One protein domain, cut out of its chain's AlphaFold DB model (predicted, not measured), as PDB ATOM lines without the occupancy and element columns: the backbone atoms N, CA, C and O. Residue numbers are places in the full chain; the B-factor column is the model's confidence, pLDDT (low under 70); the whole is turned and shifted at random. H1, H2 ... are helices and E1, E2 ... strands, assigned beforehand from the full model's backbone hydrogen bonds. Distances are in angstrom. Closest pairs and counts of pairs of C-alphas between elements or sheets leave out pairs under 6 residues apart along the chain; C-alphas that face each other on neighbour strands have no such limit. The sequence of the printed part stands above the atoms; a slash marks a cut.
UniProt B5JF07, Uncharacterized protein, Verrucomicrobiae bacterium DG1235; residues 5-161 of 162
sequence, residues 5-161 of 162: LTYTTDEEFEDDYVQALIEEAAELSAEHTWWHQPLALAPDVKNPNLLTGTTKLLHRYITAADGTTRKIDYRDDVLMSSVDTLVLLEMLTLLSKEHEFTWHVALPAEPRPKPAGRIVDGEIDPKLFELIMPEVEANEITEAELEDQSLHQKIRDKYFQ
ATOM      1  N   LEU A   5     130.893 173.238 136.094       94.31
ATOM      2  CA  LEU A   5     131.473 173.512 137.401       94.31
ATOM      3  C   LEU A   5     130.695 172.749 138.458       94.31
ATOM      4  O   LEU A   5     129.467 172.716 138.423       94.31
ATOM      5  N   THR A   6     131.422 172.129 139.378       95.12
ATOM      6  CA  THR A   6     130.869 171.522 140.588       95.12
ATOM      7  C   THR A   6     131.238 172.400 141.769       95.12
ATOM      8  O   THR A   6     132.393 172.820 141.862       95.12
ATOM      9  N   TYR A   7     130.298 172.638 142.670       96.12
ATOM     10  CA  TYR A   7     130.529 173.400 143.892       96.12
ATOM     11  C   TYR A   7     129.915 172.664 145.084       96.12
ATOM     12  O   TYR A   7     128.858 172.042 144.960       96.12
ATOM     13  N   THR A   8     130.608 172.681 146.217       96.62
ATOM     14  CA  THR A   8     130.200 171.998 147.453       96.62
ATOM     15  C   THR A   8     130.635 172.836 148.647       96.62
ATOM     16  O   THR A   8     131.706 173.439 148.583       96.62
ATOM     17  N   THR A   9     129.833 172.895 149.705       97.25
ATOM     18  CA  THR A   9     130.228 173.568 150.947       97.25
ATOM     19  C   THR A   9     131.245 172.753 151.738       97.25
ATOM     20  O   THR A   9     131.318 171.531 151.589       97.25
ATOM     21  N   ASP A  10     132.047 173.418 152.569       93.94
ATOM     22  CA  ASP A  10     132.852 172.723 153.587       93.94
ATOM     23  C   ASP A  10     132.059 172.457 154.859       93.94
ATOM     24  O   ASP A  10     132.314 171.495 155.586       93.94
ATOM     25  N   GLU A  11     131.130 173.359 155.136       95.19
ATOM     26  CA  GLU A  11     130.326 173.389 156.330       95.19
ATOM     27  C   GLU A  11     129.084 172.510 156.160       95.19
ATOM     28  O   GLU A  11     128.457 172.469 155.095       95.19
ATOM     29  N   GLU A  12     128.762 171.795 157.237       95.56
ATOM     30  CA  GLU A  12     127.515 171.056 157.389       95.56
ATOM     31  C   GLU A  12     126.438 171.962 157.987       95.56
ATOM     32  O   GLU A  12     126.702 172.739 158.907       95.56
ATOM     33  N   PHE A  13     125.215 171.801 157.502       94.94
ATOM     34  CA  PHE A  13     124.053 172.582 157.892       94.94
ATOM     35  C   PHE A  13     122.926 171.680 158.390       94.94
ATOM     36  O   PHE A  13     122.856 170.497 158.053       94.94
ATOM     37  N   GLU A  14     122.026 172.254 159.186       94.50
ATOM     38  CA  GLU A  14     120.773 171.596 159.554       94.50
ATOM     39  C   GLU A  14     119.829 171.516 158.340       94.50
ATOM     40  O   GLU A  14     119.867 172.373 157.454       94.50
ATOM     41  N   ASP A  15     118.987 170.477 158.283       91.94
ATOM     42  CA  ASP A  15     118.137 170.174 157.120       91.94
ATOM     43  C   ASP A  15     117.247 171.352 156.687       91.94
ATOM     44  O   ASP A  15     117.044 171.574 155.493       91.94
ATOM     45  N   ASP A  16     116.687 172.099 157.638       94.06
ATOM     46  CA  ASP A  16     115.836 173.259 157.363       94.06
ATOM     47  C   ASP A  16     116.631 174.423 156.762       94.06
ATOM     48  O   ASP A  16     116.163 175.068 155.823       94.06
ATOM     49  N   TYR A  17     117.859 174.636 157.233       95.44
ATOM     50  CA  TYR A  17     118.767 175.632 156.680       95.44
ATOM     51  C   TYR A  17     119.260 175.250 155.277       95.44
ATOM     52  O   TYR A  17     119.292 176.101 154.389       95.44
ATOM     53  N   VAL A  18     119.529 173.963 155.022       94.38
ATOM     54  CA  VAL A  18     119.810 173.445 153.669       94.38
ATOM     55  C   VAL A  18     118.665 173.775 152.711       94.38
ATOM     56  O   VAL A  18     118.917 174.246 151.604       94.38
ATOM     57  N   GLN A  19     117.408 173.552 153.115       94.44
ATOM     58  CA  GLN A  19     116.259 173.879 152.260       94.44
ATOM     59  C   GLN A  19     116.133 175.384 152.011       94.44
ATOM     60  O   GLN A  19     115.931 175.778 150.865       94.44
ATOM     61  N   ALA A  20     116.317 176.217 153.039       96.06
ATOM     62  CA  ALA A  20     116.278 177.671 152.887       96.06
ATOM     63  C   ALA A  20     117.323 178.172 151.873       96.06
ATOM     64  O   ALA A  20     116.986 178.938 150.973       96.06
ATOM     65  N   LEU A  21     118.563 177.670 151.947       96.50
ATOM     66  CA  LEU A  21     119.627 178.017 150.996       96.50
ATOM     67  C   LEU A  21     119.323 177.553 149.564       96.50
ATOM     68  O   LEU A  21     119.683 178.229 148.600       96.50
ATOM     69  N   ILE A  22     118.670 176.397 149.395       96.88
ATOM     70  CA  ILE A  22     118.248 175.906 148.074       96.88
ATOM     71  C   ILE A  22     117.180 176.822 147.472       96.88
ATOM     72  O   ILE A  22     117.255 177.135 146.283       96.88
ATOM     73  N   GLU A  23     116.195 177.234 148.270       97.31
ATOM     74  CA  GLU A  23     115.128 178.143 147.842       97.31
ATOM     75  C   GLU A  23     115.698 179.511 147.451       97.31
ATOM     76  O   GLU A  23     115.448 179.981 146.342       97.31
ATOM     77  N   GLU A  24     116.551 180.091 148.294       97.19
ATOM     78  CA  GLU A  24     117.218 181.372 148.038       97.19
ATOM     79  C   GLU A  24     118.078 181.332 146.766       97.19
ATOM     80  O   GLU A  24     117.974 182.198 145.895       97.19
ATOM     81  N   ALA A  25     118.879 180.278 146.586       96.50
ATOM     82  CA  ALA A  25     119.673 180.109 145.374       96.50
ATOM     83  C   ALA A  25     118.805 179.931 144.119       96.50
ATOM     84  O   ALA A  25     119.200 180.370 143.037       96.50
ATOM     85  N   ALA A  26     117.637 179.292 144.236       96.62
ATOM     86  CA  ALA A  26     116.697 179.156 143.128       96.62
ATOM     87  C   ALA A  26     116.058 180.501 142.752       96.62
ATOM     88  O   ALA A  26     115.891 180.768 141.560       96.62
ATOM     89  N   GLU A  27     115.744 181.350 143.734       96.31
ATOM     90  CA  GLU A  27     115.252 182.713 143.509       96.31
ATOM     91  C   GLU A  27     116.302 183.569 142.792       96.31
ATOM     92  O   GLU A  27     116.012 184.094 141.717       96.31
ATOM     93  N   LEU A  28     117.542 183.605 143.301       95.00
ATOM     94  CA  LEU A  28     118.666 184.299 142.655       95.00
ATOM     95  C   LEU A  28     118.898 183.797 141.224       95.00
ATOM     96  O   LEU A  28     119.032 184.575 140.279       95.00
ATOM     97  N   SER A  29     118.900 182.476 141.037       95.50
ATOM     98  CA  SER A  29     119.105 181.842 139.734       95.50
ATOM     99  C   SER A  29     118.026 182.226 138.714       95.50
ATOM    100  O   SER A  29     118.321 182.307 137.520       95.50
ATOM    101  N   ALA A  30     116.796 182.504 139.160       95.38
ATOM    102  CA  ALA A  30     115.684 182.888 138.291       95.38
ATOM    103  C   ALA A  30     115.801 184.319 137.732       95.38
ATOM    104  O   ALA A  30     115.142 184.636 136.738       95.38
ATOM    105  N   GLU A  31     116.636 185.172 138.330       93.31
ATOM    106  CA  GLU A  31     116.891 186.537 137.850       93.31
ATOM    107  C   GLU A  31     117.773 186.564 136.591       93.31
ATOM    108  O   GLU A  31     117.733 187.526 135.818       93.31
ATOM    109  N   HIS A  32     118.535 185.493 136.343       94.12
ATOM    110  CA  HIS A  32     119.420 185.374 135.187       94.12
ATOM    111  C   HIS A  32     118.829 184.484 134.091       94.12
ATOM    112  O   HIS A  32     118.274 183.412 134.330       94.12
ATOM    113  N   THR A  33     119.001 184.896 132.834       93.94
ATOM    114  CA  THR A  33     118.633 184.061 131.680       93.94
ATOM    115  C   THR A  33     119.818 183.195 131.274       93.94
ATOM    116  O   THR A  33     120.622 183.581 130.423       93.94
ATOM    117  N   TRP A  34     119.914 182.010 131.860       94.69
ATOM    118  CA  TRP A  34     121.011 181.075 131.615       94.69
ATOM    119  C   TRP A  34     121.125 180.655 130.151       94.69
ATOM    120  O   TRP A  34     120.128 180.414 129.464       94.69
ATOM    121  N   TRP A  35     122.361 180.560 129.673       95.12
ATOM    122  CA  TRP A  35     122.682 180.004 128.370       95.12
ATOM    123  C   TRP A  35     122.415 178.504 128.325       95.12
ATOM    124  O   TRP A  35     121.804 178.063 127.357       95.12
ATOM    125  N   HIS A  36     122.842 177.743 129.345       93.69
ATOM    126  CA  HIS A  36     122.711 176.279 129.352       93.69
ATOM    127  C   HIS A  36     121.951 175.693 130.540       93.69
ATOM    128  O   HIS A  36     120.833 175.203 130.368       93.69
ATOM    129  N   GLN A  37     122.560 175.650 131.722       94.12
ATOM    130  CA  GLN A  37     121.899 175.151 132.923       94.12
ATOM    131  C   GLN A  37     121.924 176.223 134.006       94.12
ATOM    132  O   GLN A  37     122.965 176.846 134.183       94.12
ATOM    133  N   PRO A  38     120.805 176.425 134.722       95.50
ATOM    134  CA  PRO A  38     120.775 177.330 135.854       95.50
ATOM    135  C   PRO A  38     121.652 176.847 137.006       95.50
ATOM    136  O   PRO A  38     121.848 175.637 137.169       95.50
ATOM    137  N   LEU A  39     122.098 177.791 137.845       95.38
ATOM    138  CA  LEU A  39     122.558 177.480 139.196       95.38
ATOM    139  C   LEU A  39     121.453 176.674 139.883       95.38
ATOM    140  O   LEU A  39     120.299 177.105 139.946       95.38
ATOM    141  N   ALA A  40     121.824 175.501 140.378       94.38
ATOM    142  CA  ALA A  40     120.955 174.636 141.151       94.38
ATOM    143  C   ALA A  40     121.755 174.033 142.303       94.38
ATOM    144  O   ALA A  40     122.872 173.539 142.095       94.38
ATOM    145  N   LEU A  41     121.181 174.087 143.502       96.38
ATOM    146  CA  LEU A  41     121.739 173.497 144.711       96.38
ATOM    147  C   LEU A  41     120.902 172.282 145.130       96.38
ATOM    148  O   LEU A  41     119.711 172.195 144.836       96.38
ATOM    149  N   ALA A  42     121.541 171.332 145.798       96.19
ATOM    150  CA  ALA A  42     120.923 170.144 146.364       96.19
ATOM    151  C   ALA A  42     121.776 169.608 147.528       96.19
ATOM    152  O   ALA A  42     122.982 169.868 147.565       96.19
ATOM    153  N   PRO A  43     121.196 168.813 148.441       95.69
ATOM    154  CA  PRO A  43     121.973 168.083 149.439       95.69
ATOM    155  C   PRO A  43     122.957 167.116 148.769       95.69
ATOM    156  O   PRO A  43     122.615 166.465 147.772       95.69
ATOM    157  N   ASP A  44     124.164 166.971 149.313       93.31
ATOM    158  CA  ASP A  44     125.104 165.965 148.823       93.31
ATOM    159  C   ASP A  44     124.589 164.544 149.118       93.31
ATOM    160  O   ASP A  44     124.106 164.213 150.199       93.31
ATOM    161  N   VAL A  45     124.701 163.662 148.123       89.62
ATOM    162  CA  VAL A  45     124.156 162.296 148.197       89.62
ATOM    163  C   VAL A  45     124.858 161.444 149.261       89.62
ATOM    164  O   VAL A  45     124.274 160.491 149.778       89.62
ATOM    165  N   LYS A  46     126.127 161.733 149.562       90.12
ATOM    166  CA  LYS A  46     126.925 161.007 150.558       90.12
ATOM    167  C   LYS A  46     126.849 161.663 151.931       90.12
ATOM    168  O   LYS A  46     126.954 160.939 152.918       90.12
ATOM    169  N   ASN A  47     126.688 162.982 151.988       90.75
ATOM    170  CA  ASN A  47     126.485 163.737 153.217       90.75
ATOM    171  C   ASN A  47     125.364 164.779 153.033       90.75
ATOM    172  O   ASN A  47     125.649 165.889 152.591       90.75
ATOM    173  N   PRO A  48     124.108 164.454 153.392       91.25
ATOM    174  CA  PRO A  48     122.968 165.350 153.190       91.25
ATOM    175  C   PRO A  48     123.071 166.709 153.894       91.25
ATOM    176  O   PRO A  48     122.386 167.641 153.491       91.25
ATOM    177  N   ASN A  49     123.939 166.835 154.900       90.06
ATOM    178  CA  ASN A  49     124.173 168.100 155.593       90.06
ATOM    179  C   ASN A  49     125.068 169.058 154.787       90.06
ATOM    180  O   ASN A  49     125.181 170.225 155.144       90.06
ATOM    181  N   LEU A  50     125.739 168.585 153.731       94.50
ATOM    182  CA  LEU A  50     126.504 169.437 152.822       94.50
ATOM    183  C   LEU A  50     125.626 169.882 151.659       94.50
ATOM    184  O   LEU A  50     124.856 169.093 151.103       94.50
ATOM    185  N   LEU A  51     125.817 171.122 151.225       96.44
ATOM    186  CA  LEU A  51     125.145 171.661 150.056       96.44
ATOM    187  C   LEU A  51     126.067 171.560 148.841       96.44
ATOM    188  O   LEU A  51     127.249 171.893 148.900       96.44
ATOM    189  N   THR A  52     125.545 171.081 147.716       96.56
ATOM    190  CA  THR A  52     126.318 170.924 146.485       96.56
ATOM    191  C   THR A  52     125.498 171.242 145.244       96.56
ATOM    192  O   THR A  52     124.274 171.298 145.271       96.56
ATOM    193  N   GLY A  53     126.167 171.425 144.115       95.75
ATOM    194  CA  GLY A  53     125.519 171.434 142.821       95.75
ATOM    195  C   GLY A  53     126.506 171.308 141.679       95.75
ATOM    196  O   GLY A  53     127.726 171.212 141.845       95.75
ATOM    197  N   THR A  54     125.953 171.228 140.478       95.19
ATOM    198  CA  THR A  54     126.725 171.149 139.244       95.19
ATOM    199  C   THR A  54     126.005 171.922 138.162       95.19
ATOM    200  O   THR A  54     124.860 171.618 137.844       95.19
ATOM    201  N   THR A  55     126.706 172.870 137.556       95.19
ATOM    202  CA  THR A  55     126.180 173.690 136.465       95.19
ATOM    203  C   THR A  55     126.942 173.372 135.191       95.19
ATOM    204  O   THR A  55     128.161 173.543 135.143       95.19
ATOM    205  N   LYS A  56     126.256 172.877 134.153       93.75
ATOM    206  CA  LYS A  56     126.853 172.751 132.816       93.75
ATOM    207  C   LYS A  56     126.861 174.102 132.126       93.75
ATOM    208  O   LYS A  56     125.842 174.776 132.076       93.75
ATOM    209  N   LEU A  57     127.998 174.437 131.531       91.94
ATOM    210  CA  LEU A  57     128.231 175.769 130.979       91.94
ATOM    211  C   LEU A  57     128.060 175.793 129.460       91.94
ATOM    212  O   LEU A  57     127.389 176.676 128.943       91.94
ATOM    213  N   LEU A  58     128.611 174.802 128.750       91.69
ATOM    214  CA  LEU A  58     128.578 174.725 127.281       91.69
ATOM    215  C   LEU A  58     127.446 173.835 126.773       91.69
ATOM    216  O   LEU A  58     127.266 172.718 127.270       91.69
ATOM    217  N   HIS A  59     126.772 174.274 125.713       89.31
ATOM    218  CA  HIS A  59     125.740 173.497 125.029       89.31
ATOM    219  C   HIS A  59     126.318 172.551 123.969       89.31
ATOM    220  O   HIS A  59     125.922 171.385 123.884       89.31
ATOM    221  N   ARG A  60     127.240 173.047 123.129       89.19
ATOM    222  CA  ARG A  60     127.772 172.468 121.874       89.19
ATOM    223  C   ARG A  60     126.739 172.216 120.769       89.19
ATOM    224  O   ARG A  60     127.010 172.472 119.592       89.19
ATOM    225  N   TYR A  61     125.573 171.688 121.129       90.56
ATOM    226  CA  TYR A  61     124.477 171.347 120.231       90.56
ATOM    227  C   TYR A  61     123.130 171.678 120.877       90.56
ATOM    228  O   TYR A  61     122.968 171.587 122.093       90.56
ATOM    229  N   ILE A  62     122.147 171.989 120.037       88.06
ATOM    230  CA  ILE A  62     120.744 172.145 120.423       88.06
ATOM    231  C   ILE A  62     119.952 171.040 119.751       88.06
ATOM    232  O   ILE A  62     120.039 170.871 118.533       88.06
ATOM    233  N   THR A  63     119.186 170.299 120.545       85.50
ATOM    234  CA  THR A  63     118.301 169.238 120.060       85.50
ATOM    235  C   THR A  63     116.870 169.757 120.053       85.50
ATOM    236  O   THR A  63     116.330 170.106 121.103       85.50
ATOM    237  N   ALA A  64     116.254 169.823 118.876       82.50
ATOM    238  CA  ALA A  64     114.857 170.200 118.734       82.50
ATOM    239  C   ALA A  64     113.922 169.050 119.154       82.50
ATOM    240  O   ALA A  64     114.334 167.901 119.312       82.50
ATOM    241  N   ALA A  65     112.634 169.363 119.328       83.44
ATOM    242  CA  ALA A  65     111.631 168.400 119.792       83.44
ATOM    243  C   ALA A  65     111.420 167.212 118.831       83.44
ATOM    244  O   ALA A  65     110.974 166.151 119.255       83.44
ATOM    245  N   ASP A  66     111.750 167.379 117.550       86.81
ATOM    246  CA  ASP A  66     111.710 166.326 116.529       86.81
ATOM    247  C   ASP A  66     112.977 165.445 116.509       86.81
ATOM    248  O   ASP A  66     113.097 164.548 115.676       86.81
ATOM    249  N   GLY A  67     113.921 165.688 117.425       85.69
ATOM    250  CA  GLY A  67     115.183 164.961 117.544       85.69
ATOM    251  C   GLY A  67     116.294 165.467 116.622       85.69
ATOM    252  O   GLY A  67     117.401 164.926 116.665       85.69
ATOM    253  N   THR A  68     116.049 166.494 115.802       87.62
ATOM    254  CA  THR A  68     117.103 167.103 114.982       87.62
ATOM    255  C   THR A  68     118.097 167.868 115.852       87.62
ATOM    256  O   THR A  68     117.724 168.517 116.828       87.62
ATOM    257  N   THR A  69     119.386 167.786 115.511       90.62
ATOM    258  CA  THR A  69     120.458 168.471 116.242       90.62
ATOM    259  C   THR A  69     121.095 169.554 115.383       90.62
ATOM    260  O   THR A  69     121.456 169.338 114.225       90.62
ATOM    261  N   ARG A  70     121.259 170.742 115.964       90.00
ATOM    262  CA  ARG A  70     121.967 171.872 115.363       90.00
ATOM    263  C   ARG A  70     123.221 172.158 116.168       90.00
ATOM    264  O   ARG A  70     123.161 172.291 117.386       90.00
ATOM    265  N   LYS A  71     124.361 172.264 115.487       93.62
ATOM    266  CA  LYS A  71     125.623 172.670 116.111       93.62
ATOM    267  C   LYS A  71     125.609 174.174 116.404       93.62
ATOM    268  O   LYS A  71     125.170 174.952 115.555       93.62
ATOM    269  N   ILE A  72     126.108 174.556 117.574       94.75
ATOM    270  CA  ILE A  72     126.336 175.957 117.946       94.75
ATOM    271  C   ILE A  72     127.720 176.382 117.444       94.75
ATOM    272  O   ILE A  72     128.663 175.583 117.448       94.75
ATOM    273  N   ASP A  73     127.837 177.620 116.963       96.19
ATOM    274  CA  ASP A  73     129.146 178.223 116.722       96.19
ATOM    275  C   ASP A  73     129.968 178.206 118.016       96.19
ATOM    276  O   ASP A  73     129.471 178.549 119.085       96.19
ATOM    277  N   TYR A  74     131.219 177.762 117.922       94.88
ATOM    278  CA  TYR A  74     132.026 177.539 119.116       94.88
ATOM    279  C   TYR A  74     132.310 178.836 119.872       94.88
ATOM    280  O   TYR A  74     132.265 178.835 121.098       94.88
ATOM    281  N   ARG A  75     132.550 179.939 119.157       96.19
ATOM    282  CA  ARG A  75     132.829 181.229 119.786       96.19
ATOM    283  C   ARG A  75     131.599 181.754 120.516       96.19
ATOM    284  O   ARG A  75     131.737 182.247 121.630       96.19
ATOM    285  N   ASP A  76     130.416 181.613 119.912       97.19
ATOM    286  CA  ASP A  76     129.151 181.984 120.558       97.19
ATOM    287  C   ASP A  76     128.935 181.178 121.850       97.19
ATOM    288  O   ASP A  76     128.600 181.753 122.880       97.19
ATOM    289  N   ASP A  77     129.153 179.858 121.808       96.06
ATOM    290  CA  ASP A  77     129.003 178.978 122.978       96.06
ATOM    291  C   ASP A  77     129.987 179.380 124.087       96.06
ATOM    292  O   ASP A  77     129.580 179.548 125.230       96.06
ATOM    293  N   VAL A  78     131.261 179.624 123.751       96.25
ATOM    294  CA  VAL A  78     132.277 180.068 124.721       96.25
ATOM    295  C   VAL A  78     131.914 181.418 125.336       96.25
ATOM    296  O   VAL A  78     131.941 181.527 126.557       96.25
ATOM    297  N   LEU A  79     131.535 182.421 124.534       97.38
ATOM    298  CA  LEU A  79     131.141 183.742 125.039       97.38
ATOM    299  C   LEU A  79     129.988 183.628 126.040       97.38
ATOM    300  O   LEU A  79     130.093 184.106 127.168       97.38
ATOM    301  N   MET A  80     128.912 182.946 125.654       97.25
ATOM    302  CA  MET A  80     127.727 182.820 126.499       97.25
ATOM    303  C   MET A  80     127.997 181.987 127.759       97.25
ATOM    304  O   MET A  80     127.534 182.339 128.841       97.25
ATOM    305  N   SER A  81     128.799 180.923 127.656       95.94
ATOM    306  CA  SER A  81     129.247 180.146 128.816       95.94
ATOM    307  C   SER A  81     130.140 180.940 129.763       95.94
ATOM    308  O   SER A  81     130.079 180.723 130.973       95.94
ATOM    309  N   SER A  82     130.984 181.834 129.248       96.00
ATOM    310  CA  SER A  82     131.817 182.710 130.074       96.00
ATOM    311  C   SER A  82     130.962 183.688 130.873       96.00
ATOM    312  O   SER A  82     131.195 183.833 132.069       96.00
ATOM    313  N   VAL A  83     129.929 184.271 130.257       96.50
ATOM    314  CA  VAL A  83     128.948 185.125 130.949       96.50
ATOM    315  C   VAL A  83     128.246 184.355 132.067       96.50
ATOM    316  O   VAL A  83     128.259 184.798 133.212       96.50
ATOM    317  N   ASP A  84     127.711 183.168 131.771       96.19
ATOM    318  CA  ASP A  84     127.077 182.312 132.784       96.19
ATOM    319  C   ASP A  84     128.049 181.924 133.907       96.19
ATOM    320  O   ASP A  84     127.652 181.836 135.065       96.19
ATOM    321  N   THR A  85     129.330 181.709 133.593       95.56
ATOM    322  CA  THR A  85     130.341 181.386 134.609       95.56
ATOM    323  C   THR A  85     130.585 182.560 135.551       95.56
ATOM    324  O   THR A  85     130.682 182.350 136.757       95.56
ATOM    325  N   LEU A  86     130.684 183.783 135.023       95.50
ATOM    326  CA  LEU A  86     130.878 184.984 135.838       95.50
ATOM    327  C   LEU A  86     129.685 185.206 136.774       95.50
ATOM    328  O   LEU A  86     129.889 185.373 137.975       95.50
ATOM    329  N   VAL A  87     128.461 185.098 136.250       96.25
ATOM    330  CA  VAL A  87     127.228 185.212 137.045       96.25
ATOM    331  C   VAL A  87     127.135 184.105 138.098       96.25
ATOM    332  O   VAL A  87     126.813 184.372 139.252       96.25
ATOM    333  N   LEU A  88     127.472 182.861 137.744       96.88
ATOM    334  CA  LEU A  88     127.510 181.748 138.694       96.88
ATOM    335  C   LEU A  88     128.468 182.033 139.857       96.88
ATOM    336  O   LEU A  88     128.112 181.826 141.014       96.88
ATOM    337  N   LEU A  89     129.685 182.491 139.558       96.62
ATOM    338  CA  LEU A  89     130.676 182.818 140.582       96.62
ATOM    339  C   LEU A  89     130.216 183.987 141.459       96.62
ATOM    340  O   LEU A  89     130.419 183.938 142.670       96.62
ATOM    341  N   GLU A  90     129.560 184.994 140.883       96.56
ATOM    342  CA  GLU A  90     128.962 186.109 141.623       96.56
ATOM    343  C   GLU A  90     127.872 185.630 142.592       96.56
ATOM    344  O   GLU A  90     127.933 185.945 143.778       96.56
ATOM    345  N   MET A  91     126.935 184.792 142.136       97.56
ATOM    346  CA  MET A  91     125.870 184.237 142.984       97.56
ATOM    347  C   MET A  91     126.422 183.374 144.126       97.56
ATOM    348  O   MET A  91     125.999 183.510 145.271       97.56
ATOM    349  N   LEU A  92     127.404 182.509 143.844       97.75
ATOM    350  CA  LEU A  92     128.070 181.717 144.884       97.75
ATOM    351  C   LEU A  92     128.795 182.616 145.898       97.75
ATOM    352  O   LEU A  92     128.807 182.315 147.090       97.75
ATOM    353  N   THR A  93     129.372 183.725 145.434       98.00
ATOM    354  CA  THR A  93     130.030 184.726 146.282       98.00
ATOM    355  C   THR A  93     129.038 185.451 147.179       98.00
ATOM    356  O   THR A  93     129.316 185.614 148.366       98.00
ATOM    357  N   LEU A  94     127.873 185.829 146.653       97.81
ATOM    358  CA  LEU A  94     126.802 186.441 147.434       97.81
ATOM    359  C   LEU A  94     126.344 185.512 148.566       97.81
ATOM    360  O   LEU A  94     126.410 185.906 149.727       97.81
ATOM    361  N   LEU A  95     126.007 184.260 148.238       97.19
ATOM    362  CA  LEU A  95     125.574 183.264 149.226       97.19
ATOM    363  C   LEU A  95     126.649 183.005 150.289       97.19
ATOM    364  O   LEU A  95     126.361 182.988 151.480       97.19
ATOM    365  N   SER A  96     127.908 182.841 149.867       97.75
ATOM    366  CA  SER A  96     129.037 182.633 150.784       97.75
ATOM    367  C   SER A  96     129.204 183.788 151.772       97.75
ATOM    368  O   SER A  96     129.536 183.549 152.929       97.75
ATOM    369  N   LYS A  97     128.959 185.022 151.326       97.81
ATOM    370  CA  LYS A  97     129.069 186.228 152.145       97.81
ATOM    371  C   LYS A  97     127.907 186.394 153.119       97.81
ATOM    372  O   LYS A  97     128.117 186.781 154.260       97.81
ATOM    373  N   GLU A  98     126.677 186.191 152.656       97.19
ATOM    374  CA  GLU A  98     125.482 186.410 153.483       97.19
ATOM    375  C   GLU A  98     125.352 185.377 154.598       97.19
ATOM    376  O   GLU A  98     124.847 185.691 155.676       97.19
ATOM    377  N   HIS A  99     125.852 184.172 154.348       96.19
ATOM    378  CA  HIS A  99     125.711 183.026 155.239       96.19
ATOM    379  C   HIS A  99     127.051 182.555 155.831       96.19
ATOM    380  O   HIS A  99     127.100 181.510 156.475       96.19
ATOM    381  N   GLU A 100     128.127 183.323 155.622       95.69
ATOM    382  CA  GLU A 100     129.459 183.140 156.225       95.69
ATOM    383  C   GLU A 100     130.041 181.715 156.071       95.69
ATOM    384  O   GLU A 100     130.585 181.138 157.016       95.69
ATOM    385  N   PHE A 101     129.939 181.125 154.875       95.81
ATOM    386  CA  PHE A 101     130.426 179.764 154.607       95.81
ATOM    387  C   PHE A 101     131.348 179.693 153.385       95.81
ATOM    388  O   PHE A 101     131.494 180.651 152.618       95.81
ATOM    389  N   THR A 102     131.991 178.541 153.187       98.00
ATOM    390  CA  THR A 102     132.965 178.318 152.119       98.00
ATOM    391  C   THR A 102     132.409 177.459 150.989       98.00
ATOM    392  O   THR A 102     131.905 176.364 151.216       98.00
ATOM    393  N   TRP A 103     132.620 177.881 149.740       97.81
ATOM    394  CA  TRP A 103     132.475 177.015 148.569       97.81
ATOM    395  C   TRP A 103     133.812 176.417 148.137       97.81
ATOM    396  O   TRP A 103     134.785 177.132 147.888       97.81
ATOM    397  N   HIS A 104     133.827 175.110 147.902       96.75
ATOM    398  CA  HIS A 104     134.818 174.431 147.078       96.75
ATOM    399  C   HIS A 104     134.334 174.323 145.646       96.75
ATOM    400  O   HIS A 104     133.378 173.604 145.374       96.75
ATOM    401  N   VAL A 105     135.043 174.960 144.716       96.25
ATOM    402  CA  VAL A 105     134.733 174.889 143.288       96.25
ATOM    403  C   VAL A 105     135.728 173.961 142.595       96.25
ATOM    404  O   VAL A 105     136.944 174.010 142.818       96.25
ATOM    405  N   ALA A 106     135.216 173.089 141.734       94.25
ATOM    406  CA  ALA A 106     136.001 172.101 141.014       94.25
ATOM    407  C   ALA A 106     135.478 171.869 139.593       94.25
ATOM    408  O   ALA A 106     134.328 172.150 139.251       94.25
ATOM    409  N   LEU A 107     136.357 171.320 138.758       91.44
ATOM    410  CA  LEU A 107     136.019 170.823 137.434       91.44
ATOM    411  C   LEU A 107     135.623 169.348 137.533       91.44
ATOM    412  O   LEU A 107     136.355 168.573 138.163       91.44
ATOM    413  N   PRO A 108     134.538 168.917 136.869       85.12
ATOM    414  CA  PRO A 108     134.205 167.506 136.788       85.12
ATOM    415  C   PRO A 108     135.320 166.778 136.030       85.12
ATOM    416  O   PRO A 108     135.616 167.079 134.874       85.12
ATOM    417  N   ALA A 109     135.968 165.833 136.703       83.69
ATOM    418  CA  ALA A 109     137.048 165.024 136.156       83.69
ATOM    419  C   ALA A 109     136.991 163.612 136.751       83.69
ATOM    420  O   ALA A 109     136.499 163.413 137.862       83.69
ATOM    421  N   GLU A 110     137.508 162.632 136.013       75.00
ATOM    422  CA  GLU A 110     137.681 161.263 136.500       75.00
ATOM    423  C   GLU A 110     139.150 161.013 136.878       75.00
ATOM    424  O   GLU A 110     140.049 161.504 136.191       75.00
ATOM    425  N   PRO A 111     139.436 160.256 137.957       79.81
ATOM    426  CA  PRO A 111     138.496 159.532 138.824       79.81
ATOM    427  C   PRO A 111     137.860 160.397 139.926       79.81
ATOM    428  O   PRO A 111     137.046 159.895 140.700       79.81
ATOM    429  N   ARG A 112     138.274 161.662 140.061       80.06
ATOM    430  CA  ARG A 112     137.753 162.617 141.047       80.06
ATOM    431  C   ARG A 112     137.749 164.028 140.455       80.06
ATOM    432  O   ARG A 112     138.639 164.311 139.647       80.06
ATOM    433  N   PRO A 113     136.831 164.909 140.895       84.62
ATOM    434  CA  PRO A 113     136.832 166.311 140.496       84.62
ATOM    435  C   PRO A 113     138.204 166.954 140.701       84.62
ATOM    436  O   PRO A 113     138.888 166.689 141.693       84.62
ATOM    437  N   LYS A 114     138.614 167.793 139.749       90.50
ATOM    438  CA  LYS A 114     139.867 168.544 139.827       90.50
ATOM    439  C   LYS A 114     139.587 169.868 140.544       90.50
ATOM    440  O   LYS A 114     138.829 170.665 139.992       90.50
ATOM    441  N   PRO A 115     140.190 170.133 141.718       92.69
ATOM    442  CA  PRO A 115     140.005 171.400 142.416       92.69
ATOM    443  C   PRO A 115     140.364 172.584 141.518       92.69
ATOM    444  O   PRO A 115     141.384 172.544 140.822       92.69
ATOM    445  N   ALA A 116     139.516 173.607 141.538       92.94
ATOM    446  CA  ALA A 116     139.700 174.834 140.778       92.94
ATOM    447  C   ALA A 116     140.051 176.016 141.689       92.94
ATOM    448  O   ALA A 116     140.985 176.753 141.393       92.94
ATOM    449  N   GLY A 117     139.350 176.149 142.813       95.44
ATOM    450  CA  GLY A 117     139.539 177.235 143.770       95.44
ATOM    451  C   GLY A 117     138.454 177.218 144.840       95.44
ATOM    452  O   GLY A 117     137.690 176.251 144.942       95.44
ATOM    453  N   ARG A 118     138.406 178.270 145.653       97.62
ATOM    454  CA  ARG A 118     137.432 178.421 146.741       97.62
ATOM    455  C   ARG A 118     136.823 179.818 146.733       97.62
ATOM    456  O   ARG A 118     137.413 180.743 146.180       97.62
ATOM    457  N   ILE A 119     135.666 179.944 147.364       98.00
ATOM    458  CA  ILE A 119     135.062 181.225 147.725       98.00
ATOM    459  C   ILE A 119     134.837 181.173 149.231       98.00
ATOM    460  O   ILE A 119     134.197 180.233 149.695       98.00
ATOM    461  N   VAL A 120     135.420 182.101 149.983       97.62
ATOM    462  CA  VAL A 120     135.422 182.082 151.453       97.62
ATOM    463  C   VAL A 120     134.871 183.407 151.946       97.62
ATOM    464  O   VAL A 120     135.486 184.432 151.676       97.62
ATOM    465  N   ASP A 121     133.742 183.386 152.654       93.44
ATOM    466  CA  ASP A 121     133.114 184.593 153.215       93.44
ATOM    467  C   ASP A 121     132.956 185.729 152.175       93.44
ATOM    468  O   ASP A 121     133.313 186.889 152.380       93.44
ATOM    469  N   GLY A 122     132.506 185.366 150.969       94.62
ATOM    470  CA  GLY A 122     132.368 186.313 149.860       94.62
ATOM    471  C   GLY A 122     133.671 186.761 149.190       94.62
ATOM    472  O   GLY A 122     133.636 187.621 148.310       94.62
ATOM    473  N   GLU A 123     134.822 186.200 149.557       96.75
ATOM    474  CA  GLU A 123     136.092 186.435 148.873       96.75
ATOM    475  C   GLU A 123     136.391 185.303 147.885       96.75
ATOM    476  O   GLU A 123     136.574 184.142 148.256       96.75
ATOM    477  N   ILE A 124     136.456 185.648 146.598       96.56
ATOM    478  CA  ILE A 124     136.717 184.700 145.514       96.56
ATOM    479  C   ILE A 124     138.222 184.462 145.308       96.56
ATOM    480  O   ILE A 124     139.000 185.411 145.194       96.56
ATOM    481  N   ASP A 125     138.647 183.197 145.196       95.88
ATOM    482  CA  ASP A 125     140.005 182.856 144.746       95.88
ATOM    483  C   ASP A 125     140.204 183.350 143.300       95.88
ATOM    484  O   ASP A 125     139.502 182.876 142.399       95.88
ATOM    485  N   PRO A 126     141.179 184.243 143.026       92.56
ATOM    486  CA  PRO A 126     141.415 184.770 141.683       92.56
ATOM    487  C   PRO A 126     141.646 183.694 140.612       92.56
ATOM    488  O   PRO A 126     141.358 183.916 139.436       92.56
ATOM    489  N   LYS A 127     142.114 182.501 140.999       92.38
ATOM    490  CA  LYS A 127     142.304 181.369 140.079       92.38
ATOM    491  C   LYS A 127     141.002 180.848 139.480       92.38
ATOM    492  O   LYS A 127     141.033 180.181 138.450       92.38
ATOM    493  N   LEU A 128     139.853 181.146 140.087       93.19
ATOM    494  CA  LEU A 128     138.556 180.779 139.521       93.19
ATOM    495  C   LEU A 128     138.275 181.524 138.211       93.19
ATOM    496  O   LEU A 128     137.655 180.950 137.319       93.19
ATOM    497  N   PHE A 129     138.819 182.730 138.028       89.56
ATOM    498  CA  PHE A 129     138.750 183.434 136.745       89.56
ATOM    499  C   PHE A 129     139.648 182.783 135.682       89.56
ATOM    500  O   PHE A 129     139.271 182.706 134.512       89.56
ATOM    501  N   GLU A 130     140.787 182.204 136.080       89.06
ATOM    502  CA  GLU A 130     141.695 181.480 135.172       89.06
ATOM    503  C   GLU A 130     141.046 180.239 134.528       89.06
ATOM    504  O   GLU A 130     141.579 179.690 133.563       89.06
ATOM    505  N   LEU A 131     139.887 179.788 135.021       87.75
ATOM    506  CA  LEU A 131     139.141 178.679 134.426       87.75
ATOM    507  C   LEU A 131     138.615 179.009 133.030       87.75
ATOM    508  O   LEU A 131     138.653 178.151 132.145       87.75
ATOM    509  N   ILE A 132     138.125 180.234 132.832       88.62
ATOM    510  CA  ILE A 132     137.498 180.653 131.574       88.62
ATOM    511  C   ILE A 132     138.454 181.433 130.672       88.62
ATOM    512  O   ILE A 132     138.323 181.349 129.449       88.62
ATOM    513  N   MET A 133     139.442 182.126 131.249       90.88
ATOM    514  CA  MET A 133     140.348 183.011 130.507       90.88
ATOM    515  C   MET A 133     141.025 182.359 129.291       90.88
ATOM    516  O   MET A 133     140.992 182.971 128.226       90.88
ATOM    517  N   PRO A 134     141.551 181.119 129.354       91.81
ATOM    518  CA  PRO A 134     142.194 180.509 128.190       91.81
ATOM    519  C   PRO A 134     141.265 180.350 126.980       91.81
ATOM    520  O   PRO A 134     141.711 180.471 125.844       91.81
ATOM    521  N   GLU A 135     139.977 180.062 127.203       91.69
ATOM    522  CA  GLU A 135     139.005 179.910 126.113       91.69
ATOM    523  C   GLU A 135     138.537 181.284 125.606       91.69
ATOM    524  O   GLU A 135     138.378 181.456 124.399       91.69
ATOM    525  N   VAL A 136     138.382 182.270 126.495       94.31
ATOM    526  CA  VAL A 136     138.089 183.672 126.137       94.31
ATOM    527  C   VAL A 136     139.186 184.229 125.225       94.31
ATOM    528  O   VAL A 136     138.899 184.719 124.134       94.31
ATOM    529  N   GLU A 137     140.449 184.071 125.625       94.81
ATOM    530  CA  GLU A 137     141.616 184.523 124.863       94.81
ATOM    531  C   GLU A 137     141.744 183.793 123.523       94.81
ATOM    532  O   GLU A 137     141.925 184.427 122.485       94.81
ATOM    533  N   ALA A 138     141.603 182.462 123.518       95.38
ATOM    534  CA  ALA A 138     141.729 181.658 122.302       95.38
ATOM    535  C   ALA A 138     140.648 181.959 121.248       95.38
ATOM    536  O   ALA A 138     140.861 181.682 120.068       95.38
ATOM    537  N   ASN A 139     139.501 182.503 121.663       96.25
ATOM    538  CA  ASN A 139     138.398 182.882 120.778       96.25
ATOM    539  C   ASN A 139     138.311 184.397 120.533       96.25
ATOM    540  O   ASN A 139     137.326 184.858 119.949       96.25
ATOM    541  N   GLU A 140     139.321 185.162 120.964       97.12
ATOM    542  CA  GLU A 140     139.386 186.619 120.796       97.12
ATOM    543  C   GLU A 140     138.113 187.308 121.324       97.12
ATOM    544  O   GLU A 140     137.546 188.191 120.679       97.12
ATOM    545  N   ILE A 141     137.604 186.841 122.468       97.50
ATOM    546  CA  ILE A 141     136.456 187.444 123.148       97.50
ATOM    547  C   ILE A 141     136.961 188.610 123.992       97.50
ATOM    548  O   ILE A 141     137.879 188.464 124.800       97.50
ATOM    549  N   THR A 142     136.363 189.778 123.792       97.06
ATOM    550  CA  THR A 142     136.730 191.002 124.509       97.06
ATOM    551  C   THR A 142     135.879 191.213 125.760       97.06
ATOM    552  O   THR A 142     134.752 190.736 125.848       97.06
ATOM    553  N   GLU A 143     136.393 191.993 126.713       95.31
ATOM    554  CA  GLU A 143     135.633 192.433 127.894       95.31
ATOM    555  C   GLU A 143     134.339 193.162 127.498       95.31
ATOM    556  O   GLU A 143     133.273 192.867 128.022       95.31
ATOM    557  N   ALA A 144     134.403 194.019 126.472       97.44
ATOM    558  CA  ALA A 144     133.227 194.709 125.949       97.44
ATOM    559  C   ALA A 144     132.150 193.744 125.427       97.44
ATOM    560  O   ALA A 144     130.964 194.039 125.536       97.44
ATOM    561  N   GLU A 145     132.541 192.597 124.863       98.06
ATOM    562  CA  GLU A 145     131.583 191.573 124.440       98.06
ATOM    563  C   GLU A 145     130.988 190.816 125.623       98.06
ATOM    564  O   GLU A 145     129.801 190.527 125.567       98.06
ATOM    565  N   LEU A 146     131.762 190.542 126.683       96.44
ATOM    566  CA  LEU A 146     131.268 189.912 127.919       96.44
ATOM    567  C   LEU A 146     130.224 190.770 128.651       96.44
ATOM    568  O   LEU A 146     129.453 190.245 129.449       96.44
ATOM    569  N   GLU A 147     130.188 192.076 128.384       96.44
ATOM    570  CA  GLU A 147     129.238 193.023 128.978       96.44
ATOM    571  C   GLU A 147     128.094 193.420 128.020       96.44
ATOM    572  O   GLU A 147     127.104 194.030 128.442       96.44
ATOM    573  N   ASP A 148     128.173 193.064 126.730       97.81
ATOM    574  CA  ASP A 148     127.205 193.493 125.713       97.81
ATOM    575  C   ASP A 148     125.919 192.651 125.745       97.81
ATOM    576  O   ASP A 148     125.733 191.665 125.025       97.81
ATOM    577  N   GLN A 149     124.948 193.125 126.527       96.31
ATOM    578  CA  GLN A 149     123.620 192.511 126.628       96.31
ATOM    579  C   GLN A 149     122.879 192.418 125.284       96.31
ATOM    580  O   GLN A 149     122.102 191.485 125.063       96.31
ATOM    581  N   SER A 150     123.121 193.349 124.354       97.38
ATOM    582  CA  SER A 150     122.495 193.304 123.028       97.38
ATOM    583  C   SER A 150     123.096 192.199 122.164       97.38
ATOM    584  O   SER A 150     122.368 191.542 121.416       97.38
ATOM    585  N   LEU A 151     124.409 191.977 122.248       98.12
ATOM    586  CA  LEU A 151     125.082 190.853 121.599       98.12
ATOM    587  C   LEU A 151     124.600 189.520 122.175       98.12
ATOM    588  O   LEU A 151     124.196 188.644 121.409       98.12
ATOM    589  N   HIS A 152     124.555 189.391 123.501       97.62
ATOM    590  CA  HIS A 152     124.070 188.183 124.168       97.62
ATOM    591  C   HIS A 152     122.646 187.819 123.743       97.62
ATOM    592  O   HIS A 152     122.359 186.659 123.439       97.62
ATOM    593  N   GLN A 153     121.750 188.809 123.663       96.88
ATOM    594  CA  GLN A 153     120.386 188.578 123.198       96.88
ATOM    595  C   GLN A 153     120.352 188.124 121.734       96.88
ATOM    596  O   GLN A 153     119.680 187.144 121.422       96.88
ATOM    597  N   LYS A 154     121.122 188.760 120.840       97.19
ATOM    598  CA  LYS A 154     121.217 188.339 119.427       97.19
ATOM    599  C   LYS A 154     121.706 186.899 119.281       97.19
ATOM    600  O   LYS A 154     121.219 186.176 118.411       97.19
ATOM    601  N   ILE A 155     122.663 186.477 120.110       96.81
ATOM    602  CA  ILE A 155     123.156 185.097 120.121       96.81
ATOM    603  C   ILE A 155     122.048 184.150 120.589       96.81
ATOM    604  O   ILE A 155     121.771 183.169 119.902       96.81
ATOM    605  N   ARG A 156     121.348 184.452 121.690       95.00
ATOM    606  CA  ARG A 156     120.192 183.645 122.125       95.00
ATOM    607  C   ARG A 156     119.140 183.532 121.023       95.00
ATOM    608  O   ARG A 156     118.696 182.427 120.715       95.00
ATOM    609  N   ASP A 157     118.821 184.635 120.358       94.38
ATOM    610  CA  ASP A 157     117.836 184.669 119.278       94.38
ATOM    611  C   ASP A 157     118.249 183.805 118.078       94.38
ATOM    612  O   ASP A 157     117.431 183.082 117.516       94.38
ATOM    613  N   LYS A 158     119.540 183.784 117.729       93.88
ATOM    614  CA  LYS A 158     120.093 182.945 116.649       93.88
ATOM    615  C   LYS A 158     119.840 181.443 116.852       93.88
ATOM    616  O   LYS A 158     119.821 180.690 115.863       93.88
ATOM    617  N   TYR A 159     119.694 180.996 118.099       92.06
ATOM    618  CA  TYR A 159     119.725 179.581 118.473       92.06
ATOM    619  C   TYR A 159     118.451 179.060 119.147       92.06
ATOM    620  O   TYR A 159     118.108 177.897 118.929       92.06
ATOM    621  N   PHE A 160     117.752 179.889 119.922       87.62
ATOM    622  CA  PHE A 160     116.598 179.484 120.729       87.62
ATOM    623  C   PHE A 160     115.266 180.092 120.283       87.62
ATOM    624  O   PHE A 160     114.219 179.631 120.743       87.62
ATOM    625  N   GLN A 161     115.261 181.074 119.373       75.62
ATOM    626  CA  GLN A 161     114.008 181.481 118.736       75.62
ATOM    627  C   GLN A 161     113.558 180.414 117.727       75.62
ATOM    628  O   GLN A 161     114.351 179.914 116.926       75.62
TER     629      GLN A 161
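What this domain is: This is residues 5 to 161 of the 162 residues of an uncharacterized protein of Verrucomicrobiae bacterium DG1235 (UniProt B5JF07). A long helix, H2, runs along one face of a twisted sheet of four strands and reaches past its end; H3 covers part of the same face, giving two layers, helices on one face of a sheet. H1 packs on H2 with residues 25 to 29, while beyond the sheet H4 and H5 pack on H2, and H6 and the small hairpin E3-E4 lie at that end. The printed part has 157 residues, in the order E1 H1 E2 E3 E4 H2 E5 E6 H3 H4 H5 H6; the antiparallel sheet runs E2 E1 E5 E6, and the class is mixed, helices and strands. The whole is compact, with a radius of gyration of the C-alphas of 16.4 A and spans of 44 by 37 by 34 A.

How they stand to each other: Start at E1, residues 5 to 9, an inner strand. Beside it is antiparallel E2, residues 51 to 56, with N 7 and O 53 at 3.1 A. E1's other neighbour is antiparallel E5, residues 102 to 107, with N 8 and O 104 at 3.0 A. E5 forms a hairpin with E6, residues 114 to 120, where N 105 and O 117 are 3.0 A apart. Over E5 find H2, residues 74 to 98, the hub, at a height over the sheet of 7.3 A; it runs along the strands, at 8 degrees to E5 on the local plane. H3, residues 126 to 131, is on the same face at a height over the sheet of 8.6 A; its closest C-alphas to E6 are Leu 128 and Gly 117, 5.6 A. H1, residues 15 to 30, only grazes the sheet with residues 18 to 22, but touches H2 at a steep tilt of 41 degrees, opposite ways, closest at C-alphas 28 and 91, 7.2 A. H4, residues 133 to 138, touches H2 at C-alphas 135 and 78, 6.9 A. H5, residues 143 to 147, touches H2 at C-alphas 146 and 83, 6.1 A. H6, residues 149 to 160, is close to H2 but not clearly touching, at C-alphas 155 and 76, 6.8 A. The hairpin of E3, residues 61 to 63, and E4, residues 69 to 71, has N 62 and O 70 at 2.9 A. Every O i to N i+4 pair is within hydrogen-bond range in H1, H2, H4 and H5; H6 has 7 of 8, and H3 has 0 of 2 but 3 of 3 O i to N i+3 pairs.

Where its parts are: Find C-alpha 5 at (131.473, 173.512, 137.401), where E1 begins. H1 spans 22.9 A, E2 17.4 A, E5 16.8 A and E6 18.4 A. From C-alpha 74 at (132.026, 177.539, 119.116), H2 runs 36.1 A. H6, 15.9 A long, ends at C-alpha 160, (116.598, 179.484, 120.729).

The domain as a whole: The farthest C-alphas, Asp 66 and Glu 100, are 46.6 A apart. The printed part has no cut; the one long link is H1 to E2, 20 residues. No printed residue is under 70 in pLDDT.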